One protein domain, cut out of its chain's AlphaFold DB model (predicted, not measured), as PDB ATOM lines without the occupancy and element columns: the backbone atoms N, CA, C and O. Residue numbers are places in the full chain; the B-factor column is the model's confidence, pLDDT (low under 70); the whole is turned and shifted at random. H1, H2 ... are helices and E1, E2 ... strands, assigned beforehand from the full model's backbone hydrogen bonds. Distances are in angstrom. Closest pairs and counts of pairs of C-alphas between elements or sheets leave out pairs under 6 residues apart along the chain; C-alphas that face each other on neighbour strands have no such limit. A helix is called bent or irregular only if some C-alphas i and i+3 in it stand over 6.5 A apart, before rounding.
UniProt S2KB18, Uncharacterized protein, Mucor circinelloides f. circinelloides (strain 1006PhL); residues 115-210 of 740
ATOM      1  N   ILE A 115     -43.858   8.834   4.784       78.25
ATOM      2  CA  ILE A 115     -42.546   9.217   5.330       78.25
ATOM      3  C   ILE A 115     -41.395   8.868   4.373       78.25
ATOM      4  O   ILE A 115     -40.566   9.722   4.057       78.25
ATOM      5  N   PHE A 116     -41.364   7.633   3.866       80.75
ATOM      6  CA  PHE A 116     -40.302   7.172   2.966       80.75
ATOM      7  C   PHE A 116     -40.393   7.823   1.585       80.75
ATOM      8  O   PHE A 116     -39.383   8.270   1.047       80.75
ATOM      9  N   THR A 117     -41.606   7.949   1.040       82.31
ATOM     10  CA  THR A 117     -41.852   8.617  -0.245       82.31
ATOM     11  C   THR A 117     -41.358  10.060  -0.208       82.31
ATOM     12  O   THR A 117     -40.615  10.484  -1.091       82.31
ATOM     13  N   LYS A 118     -41.690  10.801   0.860       87.56
ATOM     14  CA  LYS A 118     -41.260  12.192   1.026       87.56
ATOM     15  C   LYS A 118     -39.745  12.316   1.174       87.56
ATOM     16  O   LYS A 118     -39.155  13.222   0.589       87.56
ATOM     17  N   TYR A 119     -39.112  11.405   1.913       89.69
ATOM     18  CA  TYR A 119     -37.657  11.380   2.034       89.69
ATOM     19  C   TYR A 119     -36.982  11.147   0.671       89.69
ATOM     20  O   TYR A 119     -36.068  11.888   0.309       89.69
ATOM     21  N   PHE A 120     -37.462  10.186  -0.125       89.25
ATOM     22  CA  PHE A 120     -36.894   9.900  -1.447       89.25
ATOM     23  C   PHE A 120     -37.091  11.049  -2.443       89.25
ATOM     24  O   PHE A 120     -36.162  11.369  -3.180       89.25
ATOM     25  N   GLU A 121     -38.248  11.717  -2.434       89.69
ATOM     26  CA  GLU A 121     -38.486  12.919  -3.251       89.69
ATOM     27  C   GLU A 121     -37.483  14.033  -2.945       89.69
ATOM     28  O   GLU A 121     -36.954  14.667  -3.860       89.69
ATOM     29  N   LEU A 122     -37.229  14.280  -1.657       91.06
ATOM     30  CA  LEU A 122     -36.285  15.301  -1.216       91.06
ATOM     31  C   LEU A 122     -34.862  14.911  -1.612       91.06
ATOM     32  O   LEU A 122     -34.138  15.716  -2.186       91.06
ATOM     33  N   HIS A 123     -34.480  13.657  -1.388       87.25
ATOM     34  CA  HIS A 123     -33.136  13.170  -1.680       87.25
ATOM     35  C   HIS A 123     -32.846  13.031  -3.194       87.25
ATOM     36  O   HIS A 123     -31.688  12.953  -3.602       87.25
ATOM     37  N   ALA A 124     -33.863  13.023  -4.059       88.50
ATOM     38  CA  ALA A 124     -33.675  13.068  -5.512       88.50
ATOM     39  C   ALA A 124     -33.302  14.471  -6.041       88.50
ATOM     40  O   ALA A 124     -32.837  14.588  -7.176       88.50
ATOM     41  N   LYS A 125     -33.509  15.532  -5.248       90.69
ATOM     42  CA  LYS A 125     -33.156  16.914  -5.599       90.69
ATOM     43  C   LYS A 125     -31.762  17.269  -5.086       90.69
ATOM     44  O   LYS A 125     -31.318  16.772  -4.054       90.69
ATOM     45  N   ASP A 126     -31.097  18.188  -5.779       90.19
ATOM     46  CA  ASP A 126     -29.879  18.808  -5.256       90.19
ATOM     47  C   ASP A 126     -30.223  19.639  -4.009       90.19
ATOM     48  O   ASP A 126     -31.177  20.423  -4.023       90.19
ATOM     49  N   ARG A 127     -29.454  19.472  -2.925       88.44
ATOM     50  CA  ARG A 127     -29.671  20.184  -1.655       88.44
ATOM     51  C   ARG A 127     -29.576  21.695  -1.816       88.44
ATOM     52  O   ARG A 127     -30.252  22.416  -1.086       88.44
ATOM     53  N   GLU A 128     -28.793  22.175  -2.781       92.38
ATOM     54  CA  GLU A 128     -28.684  23.607  -3.087       92.38
ATOM     55  C   GLU A 128     -29.989  24.198  -3.651       92.38
ATOM     56  O   GLU A 128     -30.183  25.412  -3.636       92.38
ATOM     57  N   GLN A 129     -30.911  23.346  -4.110       92.44
ATOM     58  CA  GLN A 129     -32.196  23.740  -4.690       92.44
ATOM     59  C   GLN A 129     -33.369  23.623  -3.706       92.44
ATOM     60  O   GLN A 129     -34.517  23.850  -4.096       92.44
ATOM     61  N   PHE A 130     -33.119  23.258  -2.445       94.06
ATOM     62  CA  PHE A 130     -34.190  23.076  -1.469       94.06
ATOM     63  C   PHE A 130     -34.793  24.418  -1.061       94.06
ATOM     64  O   PHE A 130     -34.101  25.351  -0.652       94.06
ATOM     65  N   SER A 131     -36.120  24.487  -1.074       94.81
ATOM     66  CA  SER A 131     -36.833  25.536  -0.351       94.81
ATOM     67  C   SER A 131     -36.659  25.372   1.166       94.81
ATOM     68  O   SER A 131     -36.403  24.278   1.676       94.81
ATOM     69  N   ALA A 132     -36.871  26.452   1.924       92.38
ATOM     70  CA  ALA A 132     -36.820  26.404   3.389       92.38
ATOM     71  C   ALA A 132     -37.782  25.350   3.979       92.38
ATOM     72  O   ALA A 132     -37.462  24.695   4.969       92.38
ATOM     73  N   THR A 133     -38.941  25.145   3.348       91.69
ATOM     74  CA  THR A 133     -39.940  24.151   3.766       91.69
ATOM     75  C   THR A 133     -39.473  22.718   3.512       91.69
ATOM     76  O   THR A 133     -39.698  21.843   4.346       91.69
ATOM     77  N   GLU A 134     -38.795  22.462   2.395       92.50
ATOM     78  CA  GLU A 134     -38.236  21.145   2.068       92.50
ATOM     79  C   GLU A 134     -37.087  20.772   3.003       92.50
ATOM     80  O   GLU A 134     -37.033  19.645   3.495       92.50
ATOM     81  N   MET A 135     -36.226  21.739   3.324       92.38
ATOM     82  CA  MET A 135     -35.148  21.555   4.295       92.38
ATOM     83  C   MET A 135     -35.694  21.265   5.703       92.38
ATOM     84  O   MET A 135     -35.190  20.383   6.399       92.38
ATOM     85  N   LEU A 136     -36.763  21.962   6.103       90.19
ATOM     86  CA  LEU A 136     -37.447  21.710   7.370       90.19
ATOM     87  C   LEU A 136     -38.106  20.322   7.387       90.19
ATOM     88  O   LEU A 136     -37.966  19.595   8.365       90.19
ATOM     89  N   THR A 137     -38.741  19.917   6.283       89.62
ATOM     90  CA  THR A 137     -39.366  18.591   6.142       89.62
ATOM     91  C   THR A 137     -38.330  17.471   6.247       89.62
ATOM     92  O   THR A 137     -38.547  16.517   6.990       89.62
ATOM     93  N   LEU A 138     -37.185  17.591   5.562       93.00
ATOM     94  CA  LEU A 138     -36.106  16.600   5.643       93.00
ATOM     95  C   LEU A 138     -35.586  16.458   7.081       93.00
ATOM     96  O   LEU A 138     -35.469  15.341   7.583       93.00
ATOM     97  N   SER A 139     -35.330  17.582   7.758       92.00
ATOM     98  CA  SER A 139     -34.888  17.584   9.157       92.00
ATOM     99  C   SER A 139     -35.908  16.923  10.085       92.00
ATOM    100  O   SER A 139     -35.526  16.125  10.935       92.00
ATOM    101  N   SER A 140     -37.207  17.190   9.907       88.94
ATOM    102  CA  SER A 140     -38.262  16.545  10.699       88.94
ATOM    103  C   SER A 140     -38.333  15.033  10.469       88.94
ATOM    104  O   SER A 140     -38.550  14.288  11.422       88.94
ATOM    105  N   LEU A 141     -38.115  14.563   9.237       88.69
ATOM    106  CA  LEU A 141     -38.078  13.131   8.927       88.69
ATOM    107  C   LEU A 141     -36.880  12.441   9.593       88.69
ATOM    108  O   LEU A 141     -37.056  11.425  10.260       88.69
ATOM    109  N   LEU A 142     -35.679  13.010   9.473       92.88
ATOM    110  CA  LEU A 142     -34.478  12.468  10.118       92.88
ATOM    111  C   LEU A 142     -34.601  12.468  11.645       92.88
ATOM    112  O   LEU A 142     -34.238  11.487  12.302       92.88
ATOM    113  N   GLN A 143     -35.177  13.532  12.210       90.12
ATOM    114  CA  GLN A 143     -35.441  13.604  13.640       90.12
ATOM    115  C   GLN A 143     -36.444  12.533  14.075       90.12
ATOM    116  O   GLN A 143     -36.215  11.881  15.085       90.12
ATOM    117  N   CYS A 144     -37.489  12.263  13.288       85.69
ATOM    118  CA  CYS A 144     -38.441  11.191  13.582       85.69
ATOM    119  C   CYS A 144     -37.754   9.816  13.675       85.69
ATOM    120  O   CYS A 144     -37.968   9.090  14.643       85.69
ATOM    121  N   PHE A 145     -36.870   9.470  12.734       84.19
ATOM    122  CA  PHE A 145     -36.107   8.216  12.819       84.19
ATOM    123  C   PHE A 145     -35.126   8.201  13.992       84.19
ATOM    124  O   PHE A 145     -34.900   7.147  14.584       84.19
ATOM    125  N   THR A 146     -34.562   9.352  14.352       89.94
ATOM    126  CA  THR A 146     -33.704   9.487  15.534       89.94
ATOM    127  C   THR A 146     -34.506   9.258  16.816       89.94
ATOM    128  O   THR A 146     -34.072   8.509  17.689       89.94
ATOM    129  N   ASP A 147     -35.705   9.828  16.906       86.75
ATOM    130  CA  ASP A 147     -36.598   9.677  18.051       86.75
ATOM    131  C   ASP A 147     -37.069   8.225  18.190       86.75
ATOM    132  O   ASP A 147     -37.017   7.681  19.289       86.75
ATOM    133  N   ILE A 148     -37.409   7.553  17.082       80.19
ATOM    134  CA  ILE A 148     -37.718   6.113  17.069       80.19
ATOM    135  C   ILE A 148     -36.516   5.302  17.566       80.19
ATOM    136  O   ILE A 148     -36.677   4.380  18.365       80.19
ATOM    137  N   LYS A 149     -35.294   5.643  17.131       82.75
ATOM    138  CA  LYS A 149     -34.067   4.978  17.594       82.75
ATOM    139  C   LYS A 149     -33.897   5.130  19.104       82.75
ATOM    140  O   LYS A 149     -33.604   4.150  19.794       82.75
ATOM    141  N   ILE A 150     -34.071   6.351  19.613       86.00
ATOM    142  CA  ILE A 150     -33.958   6.675  21.038       86.00
ATOM    143  C   ILE A 150     -35.032   5.930  21.824       86.00
ATOM    144  O   ILE A 150     -34.691   5.281  22.807       86.00
ATOM    145  N   GLU A 151     -36.284   5.962  21.370       80.75
ATOM    146  CA  GLU A 151     -37.410   5.277  22.004       80.75
ATOM    147  C   GLU A 151     -37.177   3.768  22.054       80.75
ATOM    148  O   GLU A 151     -37.322   3.149  23.108       80.75
ATOM    149  N   LEU A 152     -36.742   3.155  20.951       69.50
ATOM    150  CA  LEU A 152     -36.405   1.735  20.934       69.50
ATOM    151  C   LEU A 152     -35.258   1.437  21.895       69.50
ATOM    152  O   LEU A 152     -35.383   0.529  22.713       69.50
ATOM    153  N   THR A 153     -34.181   2.219  21.875       73.88
ATOM    154  CA  THR A 153     -33.022   2.011  22.759       73.88
ATOM    155  C   THR A 153     -33.401   2.187  24.236       73.88
ATOM    156  O   THR A 153     -32.991   1.389  25.081       73.88
ATOM    157  N   SER A 154     -34.233   3.183  24.559       77.06
ATOM    158  CA  SER A 154     -34.666   3.469  25.929       77.06
ATOM    159  C   SER A 154     -35.659   2.442  26.457       77.06
ATOM    160  O   SER A 154     -35.590   2.075  27.627       77.06
ATOM    161  N   THR A 155     -36.571   1.970  25.604       65.56
ATOM    162  CA  THR A 155     -37.676   1.093  26.017       65.56
ATOM    163  C   THR A 155     -37.259  -0.373  26.017       65.56
ATOM    164  O   THR A 155     -37.657  -1.128  26.896       65.56
ATOM    165  N   SER A 156     -36.418  -0.791  25.066       56.84
ATOM    166  CA  SER A 156     -36.036  -2.202  24.908       56.84
ATOM    167  C   SER A 156     -34.675  -2.565  25.512       56.84
ATOM    168  O   SER A 156     -34.335  -3.745  25.563       56.84
ATOM    169  N   LYS A 157     -33.879  -1.577  25.961       70.94
ATOM    170  CA  LYS A 157     -32.468  -1.750  26.380       70.94
ATOM    171  C   LYS A 157     -31.605  -2.479  25.326       70.94
ATOM    172  O   LYS A 157     -30.540  -2.997  25.662       70.94
ATOM    173  N   LEU A 158     -32.049  -2.537  24.065       59.53
ATOM    174  CA  LEU A 158     -31.302  -3.143  22.966       59.53
ATOM    175  C   LEU A 158     -30.153  -2.221  22.557       59.53
ATOM    176  O   LEU A 158     -30.358  -1.038  22.292       59.53
ATOM    177  N   SER A 159     -28.942  -2.776  22.466       70.44
ATOM    178  CA  SER A 159     -27.829  -2.093  21.808       70.44
ATOM    179  C   SER A 159     -27.999  -2.249  20.301       70.44
ATOM    180  O   SER A 159     -27.741  -3.310  19.733       70.44
ATOM    181  N   LEU A 160     -28.463  -1.186  19.645       70.44
ATOM    182  CA  LEU A 160     -28.556  -1.143  18.183       70.44
ATOM    183  C   LEU A 160     -27.169  -1.166  17.519       70.44
ATOM    184  O   LEU A 160     -27.053  -1.507  16.347       70.44
ATOM    185  N   ASP A 161     -26.110  -0.873  18.277       71.00
ATOM    186  CA  ASP A 161     -24.731  -0.887  17.788       71.00
ATOM    187  C   ASP A 161     -24.258  -2.313  17.460       71.00
ATOM    188  O   ASP A 161     -23.529  -2.504  16.495       71.00
ATOM    189  N   THR A 162     -24.742  -3.328  18.185       65.94
ATOM    190  CA  THR A 162     -24.409  -4.746  17.949       65.94
ATOM    191  C   THR A 162     -25.507  -5.535  17.232       65.94
ATOM    192  O   THR A 162     -25.362  -6.740  17.021       65.94
ATOM    193  N   SER A 163     -26.614  -4.885  16.871       61.72
ATOM    194  CA  SER A 163     -27.790  -5.543  16.294       61.72
ATOM    195  C   SER A 163     -27.809  -5.453  14.768       61.72
ATOM    196  O   SER A 163     -27.468  -4.419  14.196       61.72
ATOM    197  N   GLN A 164     -28.281  -6.515  14.109       65.88
ATOM    198  CA  GLN A 164     -28.667  -6.464  12.698       65.88
ATOM    199  C   GLN A 164     -30.071  -5.864  12.563       65.88
ATOM    200  O   GLN A 164     -30.992  -6.225  13.296       65.88
ATOM    201  N   ILE A 165     -30.229  -4.947  11.615       67.19
ATOM    202  CA  ILE A 165     -31.467  -4.246  11.295       67.19
ATOM    203  C   ILE A 165     -32.044  -4.894  10.038       67.19
ATOM    204  O   ILE A 165     -31.483  -4.783   8.948       67.19
ATOM    205  N   ILE A 166     -33.174  -5.580  10.197       62.88
ATOM    206  CA  ILE A 166     -33.893  -6.205   9.085       62.88
ATOM    207  C   ILE A 166     -35.001  -5.257   8.633       62.88
ATOM    208  O   ILE A 166     -35.865  -4.890   9.430       62.88
ATOM    209  N   ILE A 167     -34.991  -4.877   7.355       60.34
ATOM    210  CA  ILE A 167     -36.017  -4.016   6.757       60.34
ATOM    211  C   ILE A 167     -36.797  -4.803   5.711       60.34
ATOM    212  O   ILE A 167     -36.222  -5.412   4.808       60.34
ATOM    213  N   VAL A 168     -38.124  -4.743   5.825       55.34
ATOM    214  CA  VAL A 168     -39.064  -5.353   4.882       55.34
ATOM    215  C   VAL A 168     -39.767  -4.224   4.108       55.34
ATOM    216  O   VAL A 168     -40.697  -3.622   4.650       55.34
ATOM    217  N   PRO A 169     -39.308  -3.864   2.890       54.09
ATOM    218  CA  PRO A 169     -39.946  -2.828   2.067       54.09
ATOM    219  C   PRO A 169     -41.389  -3.212   1.685       54.09
ATOM    220  O   PRO A 169     -41.671  -4.396   1.624       54.09
ATOM    221  N   PRO A 170     -42.309  -2.273   1.396       48.12
ATOM    222  CA  PRO A 170     -43.594  -2.534   0.728       48.12
ATOM    223  C   PRO A 170     -43.430  -2.878  -0.780       48.12
ATOM    224  O   PRO A 170     -42.377  -2.604  -1.349       48.12
ATOM    225  N   PRO A 171     -44.472  -3.382  -1.478       40.62
ATOM    226  CA  PRO A 171     -44.371  -3.946  -2.843       40.62
ATOM    227  C   PRO A 171     -43.982  -3.001  -3.956       40.62
ATOM    228  O   PRO A 171     -43.387  -3.392  -4.953       40.62
ATOM    229  N   LEU A 172     -44.591  -1.822  -3.880       40.19
ATOM    230  CA  LEU A 172     -44.859  -0.957  -5.026       40.19
ATOM    231  C   LEU A 172     -43.921   0.235  -5.024       40.19
ATOM    232  O   LEU A 172     -43.979   1.086  -5.905       40.19
ATOM    233  N   ALA A 173     -43.097   0.323  -3.995       51.50
ATOM    234  CA  ALA A 173     -42.141   1.372  -3.867       51.50
ATOM    235  C   ALA A 173     -40.821   0.760  -4.317       51.50
ATOM    236  O   ALA A 173     -40.306  -0.156  -3.678       51.50
ATOM    237  N   ASP A 174     -40.331   1.237  -5.462       55.59
ATOM    238  CA  ASP A 174     -38.990   0.966  -5.970       55.59
ATOM    239  C   ASP A 174     -38.004   1.600  -4.982       55.59
ATOM    240  O   ASP A 174     -37.533   2.729  -5.132       55.59
ATOM    241  N   TRP A 175     -37.868   0.934  -3.834       66.88
ATOM    242  CA  TRP A 175     -37.107   1.398  -2.696       66.88
ATOM    243  C   TRP A 175     -35.665   1.351  -3.137       66.88
ATOM    244  O   TRP A 175     -35.029   0.297  -3.159       66.88
ATOM    245  N   ASN A 176     -35.162   2.519  -3.521       73.62
ATOM    246  CA  ASN A 176     -33.770   2.679  -3.850       73.62
ATOM    247  C   ASN A 176     -32.976   2.325  -2.592       73.62
ATOM    248  O   ASN A 176     -32.908   3.092  -1.633       73.62
ATOM    249  N   ILE A 177     -32.401   1.124  -2.599       72.88
ATOM    250  CA  ILE A 177     -31.660   0.546  -1.478       72.88
ATOM    251  C   ILE A 177     -30.573   1.512  -1.007       72.88
ATOM    252  O   ILE A 177     -30.344   1.656   0.191       72.88
ATOM    253  N   ARG A 178     -29.967   2.251  -1.944       78.88
ATOM    254  CA  ARG A 178     -28.971   3.278  -1.629       78.88
ATOM    255  C   ARG A 178     -29.579   4.451  -0.863       78.88
ATOM    256  O   ARG A 178     -28.931   4.973   0.035       78.88
ATOM    257  N   MET A 179     -30.813   4.849  -1.164       81.81
ATOM    258  CA  MET A 179     -31.510   5.919  -0.439       81.81
ATOM    259  C   MET A 179     -31.949   5.485   0.957       81.81
ATOM    260  O   MET A 179     -31.830   6.272   1.887       81.81
ATOM    261  N   LEU A 180     -32.400   4.240   1.143       81.00
ATOM    262  CA  LEU A 180     -32.659   3.706   2.486       81.00
ATOM    263  C   LEU A 180     -31.382   3.630   3.298       81.00
ATOM    264  O   LEU A 180     -31.338   4.105   4.423       81.00
ATOM    265  N   HIS A 181     -30.327   3.081   2.711       83.31
ATOM    266  CA  HIS A 181     -29.029   3.062   3.359       83.31
ATOM    267  C   HIS A 181     -28.605   4.480   3.769       83.31
ATOM    268  O   HIS A 181     -28.172   4.687   4.896       83.31
ATOM    269  N   THR A 182     -28.815   5.472   2.898       87.94
ATOM    270  CA  THR A 182     -28.526   6.880   3.205       87.94
ATOM    271  C   THR A 182     -29.411   7.424   4.329       87.94
ATOM    272  O   THR A 182     -28.884   8.055   5.234       87.94
ATOM    273  N   LEU A 183     -30.706   7.096   4.371       87.88
ATOM    274  CA  LEU A 183     -31.602   7.466   5.474       87.88
ATOM    275  C   LEU A 183     -31.116   6.923   6.820       87.88
ATOM    276  O   LEU A 183     -31.026   7.667   7.792       87.88
ATOM    277  N   PHE A 184     -30.810   5.627   6.888       86.94
ATOM    278  CA  PHE A 184     -30.372   4.983   8.128       86.94
ATOM    279  C   PHE A 184     -28.982   5.465   8.550       86.94
ATOM    280  O   PHE A 184     -28.715   5.581   9.744       86.94
ATOM    281  N   LEU A 185     -28.121   5.800   7.593       89.38
ATOM    282  CA  LEU A 185     -26.835   6.430   7.855       89.38
ATOM    283  C   LEU A 185     -27.015   7.857   8.409       89.38
ATOM    284  O   LEU A 185     -26.437   8.197   9.437       89.38
ATOM    285  N   GLU A 186     -27.861   8.681   7.785       91.25
ATOM    286  CA  GLU A 186     -28.122  10.070   8.192       91.25
ATOM    287  C   GLU A 186     -28.866  10.178   9.524       91.25
ATOM    288  O   GLU A 186     -28.587  11.075  10.316       91.25
ATOM    289  N   ALA A 187     -29.776   9.245   9.801       88.00
ATOM    290  CA  ALA A 187     -30.451   9.124  11.090       88.00
ATOM    291  C   ALA A 187     -29.581   8.416  12.154       88.00
ATOM    292  O   ALA A 187     -30.036   8.171  13.272       88.00
ATOM    293  N   GLY A 188     -28.338   8.050  11.814       89.81
ATOM    294  CA  GLY A 188     -27.356   7.476  12.732       89.81
ATOM    295  C   GLY A 188     -27.676   6.062  13.213       89.81
ATOM    296  O   GLY A 188     -27.216   5.669  14.281       89.81
ATOM    297  N   TRP A 189     -28.485   5.292  12.489       84.94
ATOM    298  CA  TRP A 189     -28.804   3.894  12.802       84.94
ATOM    299  C   TRP A 189     -27.691   2.919  12.412       84.94
ATOM    300  O   TRP A 189     -27.537   1.887  13.064       84.94
ATOM    301  N   ILE A 190     -26.931   3.253  11.370       87.44
ATOM    302  CA  ILE A 190     -25.758   2.511  10.893       87.44
ATOM    303  C   ILE A 190     -24.586   3.478  10.705       87.44
ATOM    304  O   ILE A 190     -24.796   4.670  10.480       87.44
ATOM    305  N   THR A 191     -23.357   2.977  10.798       86.12
ATOM    306  CA  THR A 191     -22.135   3.752  10.522       86.12
ATOM    307  C   THR A 191     -21.542   3.403   9.154       86.12
ATOM    308  O   THR A 191     -21.866   2.373   8.566       86.12
ATOM    309  N   HIS A 192     -20.638   4.249   8.642       81.44
ATOM    310  CA  HIS A 192     -19.944   4.009   7.368       81.44
ATOM    311  C   HIS A 192     -19.097   2.722   7.348       81.44
ATOM    312  O   HIS A 192     -18.784   2.229   6.269       81.44
ATOM    313  N   GLU A 193     -18.721   2.189   8.513       77.69
ATOM    314  CA  GLU A 193     -17.879   0.992   8.652       77.69
ATOM    315  C   GLU A 193     -18.698  -0.313   8.675       77.69
ATOM    316  O   GLU A 193     -18.147  -1.395   8.493       77.69
ATOM    317  N   GLU A 194     -20.022  -0.229   8.854       73.19
ATOM    318  CA  GLU A 194     -20.934  -1.374   9.035       73.19
ATOM    319  C   GLU A 194     -21.561  -1.881   7.712       73.19
ATOM    320  O   GLU A 194     -22.603  -2.544   7.718       73.19
ATOM    321  N   ASP A 195     -20.913  -1.562   6.584       59.81
ATOM    322  CA  ASP A 195     -21.376  -1.737   5.198       59.81
ATOM    323  C   ASP A 195     -22.014  -3.122   4.942       59.81
ATOM    324  O   ASP A 195     -21.440  -4.179   5.218       59.81
ATOM    325  N   GLN A 196     -23.258  -3.081   4.449       55.81
ATOM    326  CA  GLN A 196     -24.149  -4.167   3.996       55.81
ATOM    327  C   GLN A 196     -24.523  -5.294   4.974       55.81
ATOM    328  O   GLN A 196     -25.611  -5.853   4.852       55.81
ATOM    329  N   SER A 197     -23.690  -5.635   5.953       56.62
ATOM    330  CA  SER A 197     -23.930  -6.765   6.865       56.62
ATOM    331  C   SER A 197     -24.885  -6.441   8.018       56.62
ATOM    332  O   SER A 197     -25.497  -7.349   8.592       56.62
ATOM    333  N   LYS A 198     -25.023  -5.152   8.356       67.81
ATOM    334  CA  LYS A 198     -25.898  -4.683   9.437       67.81
ATOM    335  C   LYS A 198     -27.319  -4.385   8.970       67.81
ATOM    336  O   LYS A 198     -28.243  -4.534   9.760       67.81
ATOM    337  N   LEU A 199     -27.503  -4.008   7.703       63.34
ATOM    338  CA  LEU A 199     -28.804  -3.716   7.107       63.34
ATOM    339  C   LEU A 199     -29.214  -4.840   6.146       63.34
ATOM    340  O   LEU A 199     -28.789  -4.864   4.993       63.34
ATOM    341  N   ILE A 200     -30.051  -5.766   6.610       57.59
ATOM    342  CA  ILE A 200     -30.531  -6.888   5.795       57.59
ATOM    343  C   ILE A 200     -31.888  -6.514   5.197       57.59
ATOM    344  O   ILE A 200     -32.875  -6.346   5.914       57.59
ATOM    345  N   LEU A 201     -31.945  -6.402   3.872       53.31
ATOM    346  CA  LEU A 201     -33.191  -6.200   3.136       53.31
ATOM    347  C   LEU A 201     -33.736  -7.547   2.682       53.31
ATOM    348  O   LEU A 201     -33.107  -8.246   1.888       53.31
ATOM    349  N   VAL A 202     -34.919  -7.902   3.173       50.62
ATOM    350  CA  VAL A 202     -35.629  -9.102   2.725       50.62
ATOM    351  C   VAL A 202     -36.634  -8.674   1.654       50.62
ATOM    352  O   VAL A 202     -37.488  -7.837   1.952       50.62
ATOM    353  N   PRO A 203     -36.572  -9.199   0.414       47.44
ATOM    354  CA  PRO A 203     -37.556  -8.877  -0.610       47.44
ATOM    355  C   PRO A 203     -38.972  -9.212  -0.122       47.44
ATOM    356  O   PRO A 203     -39.293 -10.357   0.179       47.44
ATOM    357  N   TRP A 204     -39.835  -8.201  -0.102       40.81
ATOM    358  CA  TRP A 204     -41.272  -8.226   0.205       40.81
ATOM    359  C   TRP A 204     -42.098  -9.332  -0.493       40.81
ATOM    360  O   TRP A 204     -43.215  -9.651  -0.095       40.81
ATOM    361  N   ILE A 205     -41.555  -9.928  -1.548       42.03
ATOM    362  CA  ILE A 205     -42.257 -10.669  -2.594       42.03
ATOM    363  C   ILE A 205     -42.793 -12.039  -2.132       42.03
ATOM    364  O   ILE A 205     -43.873 -12.408  -2.563       42.03
ATOM    365  N   GLU A 206     -42.168 -12.779  -1.214       40.06
ATOM    366  CA  GLU A 206     -42.636 -14.153  -0.907       40.06
ATOM    367  C   GLU A 206     -43.786 -14.221   0.125       40.06
ATOM    368  O   GLU A 206     -44.774 -14.931  -0.070       40.06
ATOM    369  N   ALA A 207     -43.716 -13.424   1.199       37.69
ATOM    370  CA  ALA A 207     -44.796 -13.284   2.194       37.69
ATOM    371  C   ALA A 207     -45.947 -12.388   1.690       37.69
ATOM    372  O   ALA A 207     -47.103 -12.515   2.082       37.69
ATOM    373  N   HIS A 208     -45.578 -11.505   0.774       37.06
ATOM    374  CA  HIS A 208     -46.351 -10.561   0.001       37.06
ATOM    375  C   HIS A 208     -47.407 -11.078  -0.989       37.06
ATOM    376  O   HIS A 208     -48.585 -10.719  -1.001       37.06
ATOM    377  N   ILE A 209     -46.894 -11.937  -1.882       43.09
ATOM    378  CA  ILE A 209     -47.564 -12.455  -3.079       43.09
ATOM    379  C   ILE A 209     -48.608 -13.509  -2.727       43.09
ATOM    380  O   ILE A 209     -49.654 -13.545  -3.368       43.09
ATOM    381  N   ASN A 210     -48.390 -14.298  -1.674       40.94
ATOM    382  CA  ASN A 210     -49.392 -15.264  -1.223       40.94
ATOM    383  C   ASN A 210     -50.579 -14.583  -0.521       40.94
ATOM    384  O   ASN A 210     -51.720 -14.924  -0.816       40.94
TER     385      ASN A 210
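Overview. This is residues 115 to 210 of the 740 residues of an uncharacterized protein of Mucor circinelloides f. circinelloides (strain 1006PhL) (UniProt S2KB18). A small two-stranded ribbon, E1 beside E2, lies to one side of helix H3, which sits nearest the middle. The long helix H2 passes another side of H3, nearly at right angles to it, with the short helix H1 packed on residues 134 to 141 of H2, while H4 lies farthest out, beyond the ribbon; residues 153 to 159 stick out, of which 153 to 156 belong to H2. The printed part has 96 residues, with four named helices and two named strands in the order H1 H2 E1 H3 E2 H4; the sheet is E1 = E2, parallel, and the class is mostly helix. It is only just compact, close to loose, with a radius of gyration of the C-alphas of 14.6 A and spans of 37 by 35 by 25 A.

Along the chain. Strand E1 is residues 165 to 167 and strand E2 residues 199 to 201. Helix H3, residues 177 to 186, measures 14.0 A from first to last C-alpha. H2, residues 132 to 156, is the longest helix at 35.8 A, from C-alpha 132 at (-36.820, 26.404, 3.389) to C-alpha 156 at (-36.036, -2.202, 24.908). H1, residues 115 to 123, measures 12.4 A. H4, residues 205 to 210, measures 8.6 A and ends with C-alpha 210 at (-49.392, -15.264, -1.223); it is neither bent nor irregular, but only just: C-alphas 207 and 210 are 6.1 A apart.

Arrangement. E1 and E2 are parallel neighbours, their directions 25 degrees apart. N 167 and O 200, at 3.0 A, and N 200 and O 165, at 2.9 A, are within hydrogen-bond range. E1, H3 and E2 form a strand-helix-strand unit, two parallel neighbour strands with a helix between them in the chain, and its crossover is right-handed. The closest C-alphas of H3 and E2 are those of His 181 and Leu 199, 7.7 A apart. H2 and H3 are close but not clearly touching, about perpendicular at 77 degrees; their closest C-alphas are those of Leu 142 and Glu 186, 7.1 A apart. H1 touches H2, with residues 134 to 141 of H2 alone; the closest C-alphas are those of Tyr 119 and Leu 138, 6.5 A apart. These two helices run opposite ways at a steep tilt of 46 degrees. H1 and H3 only just touch, with 3 pairs of C-alphas within 8 A, the closest being those of Phe 120 and Met 179 at 6.8 A. H4 touches no helix. Every O i to N i+4 pair is within hydrogen-bond range in H1, H2 and H3, against 1 of 2 in H4.

Size, cuts and confidence. The two C-alphas farthest apart are those of Glu 128 and Asn 210, 44.1 A. The printed part has no cut. The link from H3 to E2, residues 187 to 198, is long, and that from E2 to H4 is tight. The mean pLDDT of the printed part is 74.3; 34 residues are under 70, among them residues 162 to 175 and 195 to 210.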